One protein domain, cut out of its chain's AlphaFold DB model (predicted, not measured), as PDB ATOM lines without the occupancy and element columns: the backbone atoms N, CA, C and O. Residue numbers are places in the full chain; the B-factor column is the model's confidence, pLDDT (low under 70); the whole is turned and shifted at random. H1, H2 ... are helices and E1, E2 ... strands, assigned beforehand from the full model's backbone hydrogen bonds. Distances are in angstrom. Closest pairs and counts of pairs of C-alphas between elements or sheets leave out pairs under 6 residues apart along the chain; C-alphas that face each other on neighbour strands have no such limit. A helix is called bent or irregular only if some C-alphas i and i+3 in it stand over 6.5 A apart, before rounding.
ATOM      1  N   GLU A   5      26.881  75.807   0.448       90.12
ATOM      2  CA  GLU A   5      26.048  75.540  -0.726       90.12
ATOM      3  C   GLU A   5      25.198  74.269  -0.606       90.12
ATOM      4  O   GLU A   5      24.112  74.207  -1.177       90.12
ATOM      5  N   ALA A   6      25.666  73.267   0.141       90.44
ATOM      6  CA  ALA A   6      24.988  71.981   0.235       90.44
ATOM      7  C   ALA A   6      23.862  71.961   1.282       90.44
ATOM      8  O   ALA A   6      22.909  71.206   1.121       90.44
ATOM      9  N   TRP A   7      23.944  72.783   2.335       92.62
ATOM     10  CA  TRP A   7      22.963  72.780   3.430       92.62
ATOM     11  C   TRP A   7      22.137  74.063   3.519       92.62
ATOM     12  O   TRP A   7      20.993  74.015   3.965       92.62
ATOM     13  N   TRP A   8      22.650  75.209   3.058       92.69
ATOM     14  CA  TRP A   8      21.913  76.474   3.111       92.69
ATOM     15  C   TRP A   8      20.561  76.424   2.382       92.69
ATOM     16  O   TRP A   8      19.562  76.818   2.988       92.69
ATOM     17  N   PRO A   9      20.456  75.898   1.142       92.00
ATOM     18  CA  PRO A   9      19.173  75.842   0.436       92.00
ATOM     19  C   PRO A   9      18.142  74.935   1.119       92.00
ATOM     20  O   PRO A   9      16.941  75.126   0.932       92.00
ATOM     21  N   LEU A  10      18.611  73.964   1.910       93.25
ATOM     22  CA  LEU A  10      17.774  73.005   2.627       93.25
ATOM     23  C   LEU A  10      17.184  73.593   3.914       93.25
ATOM     24  O   LEU A  10      16.206  73.059   4.437       93.25
ATOM     25  N   LEU A  11      17.756  74.687   4.429       91.88
ATOM     26  CA  LEU A  11      17.242  75.347   5.621       91.88
ATOM     27  C   LEU A  11      15.852  75.929   5.371       91.88
ATOM     28  O   LEU A  11      15.582  76.590   4.355       91.88
ATOM     29  N   HIS A  12      14.995  75.764   6.377       91.19
ATOM     30  CA  HIS A  12      13.691  76.405   6.406       91.19
ATOM     31  C   HIS A  12      13.833  77.926   6.244       91.19
ATOM     32  O   HIS A  12      14.732  78.546   6.820       91.19
ATOM     33  N   GLU A  13      12.913  78.533   5.490       89.69
ATOM     34  CA  GLU A  13      12.925  79.962   5.150       89.69
ATOM     35  C   GLU A  13      13.093  80.853   6.394       89.69
ATOM     36  O   GLU A  13      13.891  81.786   6.404       89.69
ATOM     37  N   GLN A  14      12.390  80.516   7.480       86.88
ATOM     38  CA  GLN A  14      12.452  81.263   8.741       86.88
ATOM     39  C   GLN A  14      13.832  81.204   9.409       86.88
ATOM     40  O   GLN A  14      14.274  82.203   9.970       86.88
ATOM     41  N   ILE A  15      14.545  80.076   9.323       89.69
ATOM     42  CA  ILE A  15      15.900  79.979   9.883       89.69
ATOM     43  C   ILE A  15      16.867  80.791   9.030       89.69
ATOM     44  O   ILE A  15      17.615  81.591   9.583       89.69
ATOM     45  N   ARG A  16      16.805  80.672   7.696       91.62
ATOM     46  CA  ARG A  16      17.604  81.520   6.794       91.62
ATOM     47  C   ARG A  16      17.371  83.000   7.062       91.62
ATOM     48  O   ARG A  16      18.326  83.758   7.167       91.62
ATOM     49  N   ARG A  17      16.116  83.399   7.267       88.44
ATOM     50  CA  ARG A  17      15.738  84.765   7.633       88.44
ATOM     51  C   ARG A  17      16.358  85.205   8.955       88.44
ATOM     52  O   ARG A  17      16.941  86.284   9.005       88.44
ATOM     53  N   VAL A  18      16.261  84.394  10.007       86.12
ATOM     54  CA  VAL A  18      16.888  84.698  11.304       86.12
ATOM     55  C   VAL A  18      18.403  84.820  11.160       86.12
ATOM     56  O   VAL A  18      18.976  85.774  11.673       86.12
ATOM     57  N   LEU A  19      19.042  83.911  10.421       90.50
ATOM     58  CA  LEU A  19      20.482  83.956  10.175       90.50
ATOM     59  C   LEU A  19      20.876  85.217   9.408       90.50
ATOM     60  O   LEU A  19      21.797  85.898   9.833       90.50
ATOM     61  N   VAL A  20      20.153  85.579   8.344       91.12
ATOM     62  CA  VAL A  20      20.396  86.801   7.556       91.12
ATOM     63  C   VAL A  20      20.252  88.061   8.411       91.12
ATOM     64  O   VAL A  20      21.135  88.916   8.400       91.12
ATOM     65  N   ASN A  21      19.171  88.174   9.184       87.38
ATOM     66  CA  ASN A  21      18.929  89.341  10.041       87.38
ATOM     67  C   ASN A  21      19.832  89.360  11.289       87.38
ATOM     68  O   ASN A  21      19.975  90.396  11.933       87.38
ATOM     69  N   GLY A  22      20.448  88.224  11.622       86.75
ATOM     70  CA  GLY A  22      21.346  88.028  12.754       86.75
ATOM     71  C   GLY A  22      22.779  87.684  12.347       86.75
ATOM     72  O   GLY A  22      23.465  87.043  13.130       86.75
ATOM     73  N   ILE A  23      23.250  88.086  11.160       88.62
ATOM     74  CA  ILE A  23      24.586  87.724  10.636       88.62
ATOM     75  C   ILE A  23      25.733  88.082  11.602       88.62
ATOM     76  O   ILE A  23      26.758  87.404  11.623       88.62
ATOM     77  N   TRP A  24      25.558  89.131  12.410       84.81
ATOM     78  CA  TRP A  24      26.531  89.597  13.410       84.81
ATOM     79  C   TRP A  24      26.256  89.081  14.828       84.81
ATOM     80  O   TRP A  24      26.946  89.462  15.770       84.81
ATOM     81  N   MET A  25      25.232  88.248  14.987       90.75
ATOM     82  CA  MET A  25      24.788  87.688  16.257       90.75
ATOM     83  C   MET A  25      25.237  86.228  16.376       90.75
ATOM     84  O   MET A  25      25.447  85.556  15.361       90.75
ATOM     85  N   PRO A  26      25.359  85.705  17.605       92.44
ATOM     86  CA  PRO A  26      25.631  84.293  17.798       92.44
ATOM     87  C   PRO A  26      24.495  83.442  17.227       92.44
ATOM     88  O   PRO A  26      23.306  83.745  17.382       92.44
ATOM     89  N   VAL A  27      24.867  82.347  16.571       91.62
ATOM     90  CA  VAL A  27      23.928  81.398  15.989       91.62
ATOM     91  C   VAL A  27      23.298  80.582  17.109       91.62
ATOM     92  O   VAL A  27      23.976  79.840  17.833       91.62
ATOM     93  N   SER A  28      21.978  80.715  17.239       90.81
ATOM     94  CA  SER A  28      21.208  80.009  18.259       90.81
ATOM     95  C   SER A  28      21.419  78.497  18.166       90.81
ATOM     96  O   SER A  28      21.625  77.941  17.087       90.81
ATOM     97  N   GLU A  29      21.353  77.816  19.309       90.50
ATOM     98  CA  GLU A  29      21.475  76.355  19.365       90.50
ATOM     99  C   GLU A  29      20.465  75.667  18.443       90.50
ATOM    100  O   GLU A  29      20.838  74.774  17.694       90.50
ATOM    101  N   PHE A  30      19.226  76.162  18.400       88.38
ATOM    102  CA  PHE A  30      18.195  75.656  17.497       88.38
ATOM    103  C   PHE A  30      18.614  75.715  16.019       88.38
ATOM    104  O   PHE A  30      18.490  74.726  15.299       88.38
ATOM    105  N   ALA A  31      19.138  76.859  15.563       90.69
ATOM    106  CA  ALA A  31      19.598  77.000  14.184       90.69
ATOM    107  C   ALA A  31      20.808  76.097  13.898       90.69
ATOM    108  O   ALA A  31      20.872  75.500  12.826       90.69
ATOM    109  N   ARG A  32      21.731  75.945  14.860       92.88
ATOM    110  CA  ARG A  32      22.876  75.029  14.734       92.88
ATOM    111  C   ARG A  32      22.438  73.569  14.624       92.88
ATOM    112  O   ARG A  32      22.910  72.881  13.728       92.88
ATOM    113  N   SER A  33      21.504  73.123  15.462       92.19
ATOM    114  CA  SER A  33      20.977  71.755  15.417       92.19
ATOM    115  C   SER A  33      20.281  71.446  14.092       92.19
ATOM    116  O   SER A  33      20.439  70.350  13.563       92.19
ATOM    117  N   GLU A  34      19.549  72.404  13.514       92.88
ATOM    118  CA  GLU A  34      18.946  72.213  12.190       92.88
ATOM    119  C   GLU A  34      20.000  72.167  11.073       92.88
ATOM    120  O   GLU A  34      19.909  71.329  10.177       92.88
ATOM    121  N   ILE A  35      21.022  73.030  11.134       93.56
ATOM    122  CA  ILE A  35      22.154  73.006  10.198       93.56
ATOM    123  C   ILE A  35      22.854  71.639  10.242       93.56
ATOM    124  O   ILE A  35      23.073  71.035   9.194       93.56
ATOM    125  N   GLU A  36      23.144  71.126  11.438       94.69
ATOM    126  CA  GLU A  36      23.760  69.812  11.646       94.69
ATOM    127  C   GLU A  36      22.868  68.677  11.118       94.69
ATOM    128  O   GLU A  36      23.331  67.813  10.372       94.69
ATOM    129  N   ARG A  37      21.557  68.723  11.400       93.88
ATOM    130  CA  ARG A  37      20.571  67.751  10.895       93.88
ATOM    131  C   ARG A  37      20.532  67.685   9.364       93.88
ATOM    132  O   ARG A  37      20.235  66.632   8.804       93.88
ATOM    133  N   LEU A  38      20.813  68.797   8.686       93.56
ATOM    134  CA  LEU A  38      20.837  68.910   7.225       93.56
ATOM    135  C   LEU A  38      22.218  68.604   6.612       93.56
ATOM    136  O   LEU A  38      22.430  68.861   5.428       93.56
ATOM    137  N   GLY A  39      23.154  68.049   7.390       92.19
ATOM    138  CA  GLY A  39      24.501  67.689   6.928       92.19
ATOM    139  C   GLY A  39      25.486  68.861   6.887       92.19
ATOM    140  O   GLY A  39      26.570  68.748   6.302       92.19
ATOM    141  N   GLY A  40      25.107  69.993   7.482       93.69
ATOM    142  CA  GLY A  40      25.983  71.124   7.733       93.69
ATOM    143  C   GLY A  40      26.909  70.907   8.936       93.69
ATOM    144  O   GLY A  40      26.998  69.804   9.471       93.69
ATOM    145  N   PRO A  41      27.638  71.956   9.344       93.75
ATOM    146  CA  PRO A  41      28.595  71.887  10.442       93.75
ATOM    147  C   PRO A  41      27.923  71.581  11.785       93.75
ATOM    148  O   PRO A  41      27.002  72.285  12.204       93.75
ATOM    149  N   GLY A  42      28.438  70.573  12.483       91.88
ATOM    150  CA  GLY A  42      28.036  70.231  13.842       91.88
ATOM    151  C   GLY A  42      28.582  71.214  14.870       91.88
ATOM    152  O   GLY A  42      29.493  71.999  14.594       91.88
ATOM    153  N   ALA A  43      28.046  71.193  16.091       86.19
ATOM    154  CA  ALA A  43      28.389  72.190  17.111       86.19
ATOM    155  C   ALA A  43      29.895  72.282  17.441       86.19
ATOM    156  O   ALA A  43      30.361  73.343  17.843       86.19
ATOM    157  N   ASN A  44      30.673  71.213  17.283       86.44
ATOM    158  CA  ASN A  44      32.110  71.212  17.591       86.44
ATOM    159  C   ASN A  44      33.005  71.262  16.344       86.44
ATOM    160  O   ASN A  44      34.218  71.100  16.459       86.44
ATOM    161  N   ASP A  45      32.427  71.500  15.164       88.38
ATOM    162  CA  ASP A  45      33.205  71.639  13.938       88.38
ATOM    163  C   ASP A  45      34.001  72.946  13.917       88.38
ATOM    164  O   ASP A  45      33.497  74.013  14.272       88.38
ATOM    165  N   GLY A  46      35.218  72.890  13.366       89.50
ATOM    166  CA  GLY A  46      36.076  74.063  13.132       89.50
ATOM    167  C   GLY A  46      35.553  75.043  12.072       89.50
ATOM    168  O   GLY A  46      36.283  75.924  11.634       89.50
ATOM    169  N   PHE A  47      34.313  74.865  11.612       92.25
ATOM    170  CA  PHE A  47      33.614  75.821  10.758       92.25
ATOM    171  C   PHE A  47      33.212  77.082  11.530       92.25
ATOM    172  O   PHE A  47      33.235  78.175  10.969       92.25
ATOM    173  N   TRP A  48      32.801  76.928  12.791       93.19
ATOM    174  CA  TRP A  48      32.267  78.030  13.585       93.19
ATOM    175  C   TRP A  48      33.376  78.990  14.010       93.19
ATOM    176  O   TRP A  48      34.424  78.564  14.490       93.19
ATOM    177  N   ASP A  49      33.108  80.289  13.899       94.12
ATOM    178  CA  ASP A  49      33.922  81.303  14.565       94.12
ATOM    179  C   ASP A  49      33.477  81.361  16.032       94.12
ATOM    180  O   ASP A  49      32.324  81.692  16.323       94.12
ATOM    181  N   VAL A  50      34.349  80.938  16.948       94.12
ATOM    182  CA  VAL A  50      34.035  80.826  18.378       94.12
ATOM    183  C   VAL A  50      34.596  82.035  19.117       94.12
ATOM    184  O   VAL A  50      35.810  82.239  19.140       94.12
ATOM    185  N   ARG A  51      33.722  82.814  19.760       91.62
ATOM    186  CA  ARG A  51      34.084  84.015  20.533       91.62
ATOM    187  C   ARG A  51      33.327  83.998  21.848       91.62
ATOM    188  O   ARG A  51      32.113  83.844  21.836       91.62
ATOM    189  N   ASP A  52      34.038  84.096  22.967       89.06
ATOM    190  CA  ASP A  52      33.447  84.076  24.317       89.06
ATOM    191  C   ASP A  52      32.537  82.855  24.595       89.06
ATOM    192  O   ASP A  52      31.596  82.918  25.379       89.06
ATOM    193  N   GLY A  53      32.815  81.717  23.942       86.94
ATOM    194  CA  GLY A  53      32.015  80.484  24.035       86.94
ATOM    195  C   GLY A  53      30.786  80.443  23.116       86.94
ATOM    196  O   GLY A  53      30.207  79.372  22.903       86.94
ATOM    197  N   ASP A  54      30.442  81.573  22.506       91.19
ATOM    198  CA  ASP A  54      29.405  81.694  21.496       91.19
ATOM    199  C   ASP A  54      29.931  81.341  20.101       91.19
ATOM    200  O   ASP A  54      31.127  81.425  19.815       91.19
ATOM    201  N   ARG A  55      29.022  80.927  19.210       93.31
ATOM    202  CA  ARG A  55      29.356  80.486  17.849       93.31
ATOM    203  C   ARG A  55      28.727  81.391  16.815       93.31
ATOM    204  O   ARG A  55      27.517  81.585  16.820       93.31
ATOM    205  N   TYR A  56      29.545  81.871  15.899       94.44
ATOM    206  CA  TYR A  56      29.171  82.793  14.841       94.44
ATOM    207  C   TYR A  56      29.395  82.132  13.483       94.44
ATOM    208  O   TYR A  56      30.223  81.225  13.337       94.44
ATOM    209  N   LEU A  57      28.655  82.590  12.472       93.00
ATOM    210  CA  LEU A  57      28.979  82.238  11.094       93.00
ATOM    211  C   LEU A  57      30.364  82.814  10.755       93.00
ATOM    212  O   LEU A  57      30.601  83.996  11.015       93.00
ATOM    213  N   PRO A  58      31.275  82.025  10.160       93.25
ATOM    214  CA  PRO A  58      32.566  82.548   9.739       93.25
ATOM    215  C   PRO A  58      32.377  83.603   8.643       93.25
ATOM    216  O   PRO A  58      31.414  83.564   7.871       93.25
ATOM    217  N   GLN A  59      33.334  84.524   8.518       92.19
ATOM    218  CA  GLN A  59      33.267  85.623   7.546       92.19
ATOM    219  C   GLN A  59      33.019  85.137   6.107       92.19
ATOM    220  O   GLN A  59      32.269  85.766   5.362       92.19
ATOM    221  N   SER A  60      33.605  84.002   5.722       91.25
ATOM    222  CA  SER A  60      33.401  83.386   4.407       91.25
ATOM    223  C   SER A  60      31.950  82.944   4.180       91.25
ATOM    224  O   SER A  60      31.408  83.171   3.099       91.25
ATOM    225  N   ALA A  61      31.292  82.379   5.197       91.88
ATOM    226  CA  ALA A  61      29.882  81.999   5.134       91.88
ATOM    227  C   ALA A  61      28.977  83.232   5.037       91.88
ATOM    228  O   ALA A  61      28.067  83.260   4.215       91.88
ATOM    229  N   VAL A  62      29.269  84.276   5.818       91.69
ATOM    230  CA  VAL A  62      28.545  85.554   5.755       91.69
ATOM    231  C   VAL A  62      28.635  86.166   4.356       91.69
ATOM    232  O   VAL A  62      27.617  86.537   3.773       91.69
ATOM    233  N   GLN A  63      29.837  86.229   3.779       92.31
ATOM    234  CA  GLN A  63      30.036  86.746   2.423       92.31
ATOM    235  C   GLN A  63      29.303  85.920   1.368       92.31
ATOM    236  O   GLN A  63      28.783  86.490   0.410       92.31
ATOM    237  N   TRP A  64      29.265  84.598   1.529       92.44
ATOM    238  CA  TRP A  64      28.520  83.728   0.629       92.44
ATOM    239  C   TRP A  64      27.013  84.008   0.713       92.44
ATOM    240  O   TRP A  64      26.391  84.240  -0.320       92.44
ATOM    241  N   ILE A  65      26.450  84.108   1.924       91.00
ATOM    242  CA  ILE A  65      25.024  84.405   2.158       91.00
ATOM    243  C   ILE A  65      24.629  85.762   1.566       91.00
ATOM    244  O   ILE A  65      23.594  85.876   0.926       91.00
ATOM    245  N   ILE A  66      25.452  86.800   1.732       89.62
ATOM    246  CA  ILE A  66      25.156  88.140   1.189       89.62
ATOM    247  C   ILE A  66      25.097  88.134  -0.349       89.62
ATOM    248  O   ILE A  66      24.447  88.985  -0.953       89.62
ATOM    249  N   ARG A  67      25.775  87.182  -1.000       90.56
ATOM    250  CA  ARG A  67      25.817  87.053  -2.463       90.56
ATOM    251  C   ARG A  67      24.683  86.203  -3.030       90.56
ATOM    252  O   ARG A  67      24.575  86.114  -4.253       90.56
ATOM    253  N   THR A  68      23.856  85.565  -2.200       86.62
ATOM    254  CA  THR A  68      22.734  84.772  -2.706       86.62
ATOM    255  C   THR A  68      21.591  85.676  -3.169       86.62
ATOM    256  O   THR A  68      21.302  86.716  -2.580       86.62
ATOM    257  N   ALA A  69      20.903  85.274  -4.240       80.50
ATOM    258  CA  ALA A  69      19.817  86.066  -4.825       80.50
ATOM    259  C   ALA A  69      18.611  86.246  -3.878       80.50
ATOM    260  O   ALA A  69      17.830  87.183  -4.033       80.50
ATOM    261  N   ASP A  70      18.450  85.357  -2.897       81.06
ATOM    262  CA  ASP A  70      17.377  85.385  -1.900       81.06
ATOM    263  C   ASP A  70      17.683  86.288  -0.687       81.06
ATOM    264  O   ASP A  70      16.776  86.565   0.102       81.06
ATOM    265  N   PHE A  71      18.908  86.818  -0.565       85.75
ATOM    266  CA  PHE A  71      19.342  87.646   0.567       85.75
ATOM    267  C   PHE A  71      18.419  88.849   0.823       85.75
ATOM    268  O   PHE A  71      17.901  89.020   1.931       85.75
ATOM    269  N   GLU A  72      18.125  89.648  -0.207       83.62
ATOM    270  CA  GLU A  72      17.226  90.804  -0.075       83.62
ATOM    271  C   GLU A  72      15.787  90.399   0.283       83.62
ATOM    272  O   GLU A  72      15.072  91.140   0.963       83.62
ATOM    273  N   GLY A  73      15.348  89.209  -0.138       82.62
ATOM    274  CA  GLY A  73      14.038  88.658   0.217       82.62
ATOM    275  C   GLY A  73      13.911  88.358   1.713       82.62
ATOM    276  O   GLY A  73      12.838  88.536   2.305       82.62
ATOM    277  N   PHE A  74      15.018  87.973   2.349       82.94
ATOM    278  CA  PHE A  74      15.092  87.695   3.781       82.94
ATOM    279  C   PHE A  74      15.234  88.942   4.659       82.94
ATOM    280  O   PHE A  74      14.827  88.902   5.822       82.94
ATOM    281  N   LEU A  75      15.748  90.051   4.122       79.62
ATOM    282  CA  LEU A  75      15.832  91.326   4.849       79.62
ATOM    283  C   LEU A  75      14.469  92.012   5.026       79.62
ATOM    284  O   LEU A  75      14.257  92.742   5.992       79.62
ATOM    285  N   LYS A  76      13.518  91.796   4.110       71.38
ATOM    286  CA  LYS A  76      12.211  92.480   4.146       71.38
ATOM    287  C   LYS A  76      11.377  92.005   5.337       71.38
ATOM    288  O   LYS A  76      11.114  90.810   5.389       71.38
ATOM    289  N   PRO A  77      10.878  92.864   6.243       57.12
ATOM    290  CA  PRO A  77      10.010  92.423   7.335       57.12
ATOM    291  C   PRO A  77       8.753  91.735   6.775       57.12
ATOM    292  O   PRO A  77       7.948  92.357   6.083       57.12
ATOM    293  N   GLN A  78       8.588  90.436   7.041       57.72
ATOM    294  CA  GLN A  78       7.334  89.738   6.751       57.72
ATOM    295  C   GLN A  78       6.315  90.109   7.832       57.72
ATOM    296  O   GLN A  78       6.658  90.192   9.014       57.72
ATOM    297  N   LYS A  79       5.054  90.322   7.430       53.34
ATOM    298  CA  LYS A  79       3.931  90.363   8.377       53.34
ATOM    299  C   LYS A  79       4.033  89.127   9.282       53.34
ATOM    300  O   LYS A  79       4.335  88.059   8.752       53.34
ATOM    301  N   PRO A  80       3.820  89.251  10.603       51.47
ATOM    302  CA  PRO A  80       3.996  88.130  11.517       51.47
ATOM    303  C   PRO A  80       3.116  86.960  11.067       51.47
ATOM    304  O   PRO A  80       1.890  87.057  11.088       51.47
ATOM    305  N   ASP A  81       3.751  85.874  10.617       52.31
ATOM    306  CA  ASP A  81       3.062  84.616  10.358       52.31
ATOM    307  C   ASP A  81       2.682  84.023  11.726       52.31
ATOM    308  O   ASP A  81       3.571  83.783  12.550       52.31
ATOM    309  N   PRO A  82       1.391  83.781  12.013       54.50
ATOM    310  CA  PRO A  82       0.954  83.218  13.289       54.50
ATOM    311  C   PRO A  82       1.584  81.848  13.605       54.50
ATOM    312  O   PRO A  82       1.635  81.461  14.771       54.50
ATOM    313  N   ARG A  83       2.126  81.124  12.613       51.66
ATOM    314  CA  ARG A  83       2.891  79.882  12.830       51.66
ATOM    315  C   ARG A  83       4.334  80.125  13.283       51.66
ATOM    316  O   ARG A  83       4.902  79.265  13.953       51.66
ATOM    317  N   ALA A  84       4.913  81.293  13.000       51.94
ATOM    318  CA  ALA A  84       6.257  81.662  13.456       51.94
ATOM    319  C   ALA A  84       6.330  81.909  14.978       51.94
ATOM    320  O   ALA A  84       7.406  81.818  15.571       51.94
ATOM    321  N   ALA A  85       5.184  82.135  15.633       53.19
ATOM    322  CA  ALA A  85       5.083  82.280  17.086       53.19
ATOM    323  C   ALA A  85       5.580  81.039  17.859       53.19
ATOM    324  O   ALA A  85       6.061  81.162  18.986       53.19
ATOM    325  N   TYR A  86       5.534  79.844  17.252       54.91
ATOM    326  CA  TYR A  86       6.093  78.631  17.858       54.91
ATOM    327  C   TYR A  86       7.624  78.686  17.989       54.91
ATOM    328  O   TYR A  86       8.152  78.219  18.996       54.91
ATOM    329  N   PHE A  87       8.333  79.324  17.050       53.75
ATOM    330  CA  PHE A  87       9.788  79.519  17.146       53.75
ATOM    331  C   PHE A  87      10.168  80.593  18.176       53.75
ATOM    332  O   PHE A  87      11.226  80.509  18.792       53.75
ATOM    333  N   GLN A  88       9.293  81.575  18.416       52.12
ATOM    334  CA  GLN A  88       9.509  82.617  19.428       52.12
ATOM    335  C   GLN A  88       9.341  82.097  20.867       52.12
ATOM    336  O   GLN A  88       9.965  82.621  21.787       52.12
ATOM    337  N   ARG A  89       8.537  81.046  21.081       51.91
ATOM    338  CA  ARG A  89       8.262  80.473  22.414       51.91
ATOM    339  C   ARG A  89       9.414  79.667  23.028       51.91
ATOM    340  O   ARG A  89       9.444  79.529  24.244       51.91
ATOM    341  N   GLY A  90      10.340  79.144  22.221       52.38
ATOM    342  CA  GLY A  90      11.549  78.450  22.697       52.38
ATOM    343  C   GLY A  90      12.755  79.370  22.923       52.38
ATOM    344  O   GLY A  90      13.837  78.893  23.249       52.38
TER     345      GLY A  90
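This is residues 5 to 90 of the 96 residues of an uncharacterized protein of Mycobacterium simiae (UniProt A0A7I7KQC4). A two-stranded hairpin, E1 and E2, sits at one end of a cluster of short helices, with H2 in the middle and H1, H3, H4 and H5 round it in few contacts. At the opposite end residues 76 to 84 lead away to H6, apart from the other elements. The printed part has 86 residues, with six named helices and two named strands in the order H1 H2 H3 E1 E2 H4 H5 H6; the class is mostly helix, with helices holding 42 and strands 6 of the 48 residues in named elements, and the sheet, E1 - E2, is antiparallel. It is compact and rounded, with a radius of gyration of the C-alphas of 12.8 A and spans of 36 by 30 by 24 A.

E1 is residues 49 to 51, 6.6 A, and E2 residues 54 to 56, 6.7 A. H2, residues 13 to 21, is 12.2 A long; H3, residues 29 to 37, 12.1 A; H4, residues 59 to 66, 10.6 A. H1, residues 5 to 10, begins at C-alpha 5 (26.048, 75.540, -0.726). H5 is residues 71 to 75; H6, residues 85 to 89, ends at C-alpha 89 (8.262, 80.473, 22.414).

In the hairpin E1 and E2, N 51 and O 54 are within hydrogen-bond range at 2.9 A. H2 touches H5, closest at the C-alphas of Arg 17 and Phe 74, 4.9 A. H2 and H3 are close but not clearly touching, closest at the C-alphas of Ile 15 and Ala 31, 6.4 A, at a steep tilt of 55 degrees, opposite ways. H1 and H4 are near each other. Every O i to N i+4 pair is within range in H2, H3, H4, H5 and H6; H1 has 0 of 2, with 1 of 3 O i to N i+3 pairs. H1 is irregular, but only just: C-alphas 6 and 9 are 7.0 A apart.

The two C-alphas farthest apart, Gly 46 and Lys 79, are 36.4 A apart. The printed part has no cut; the link from H3 to E1, 11 residues, is long. Residues 77 to 90 have pLDDT under 70.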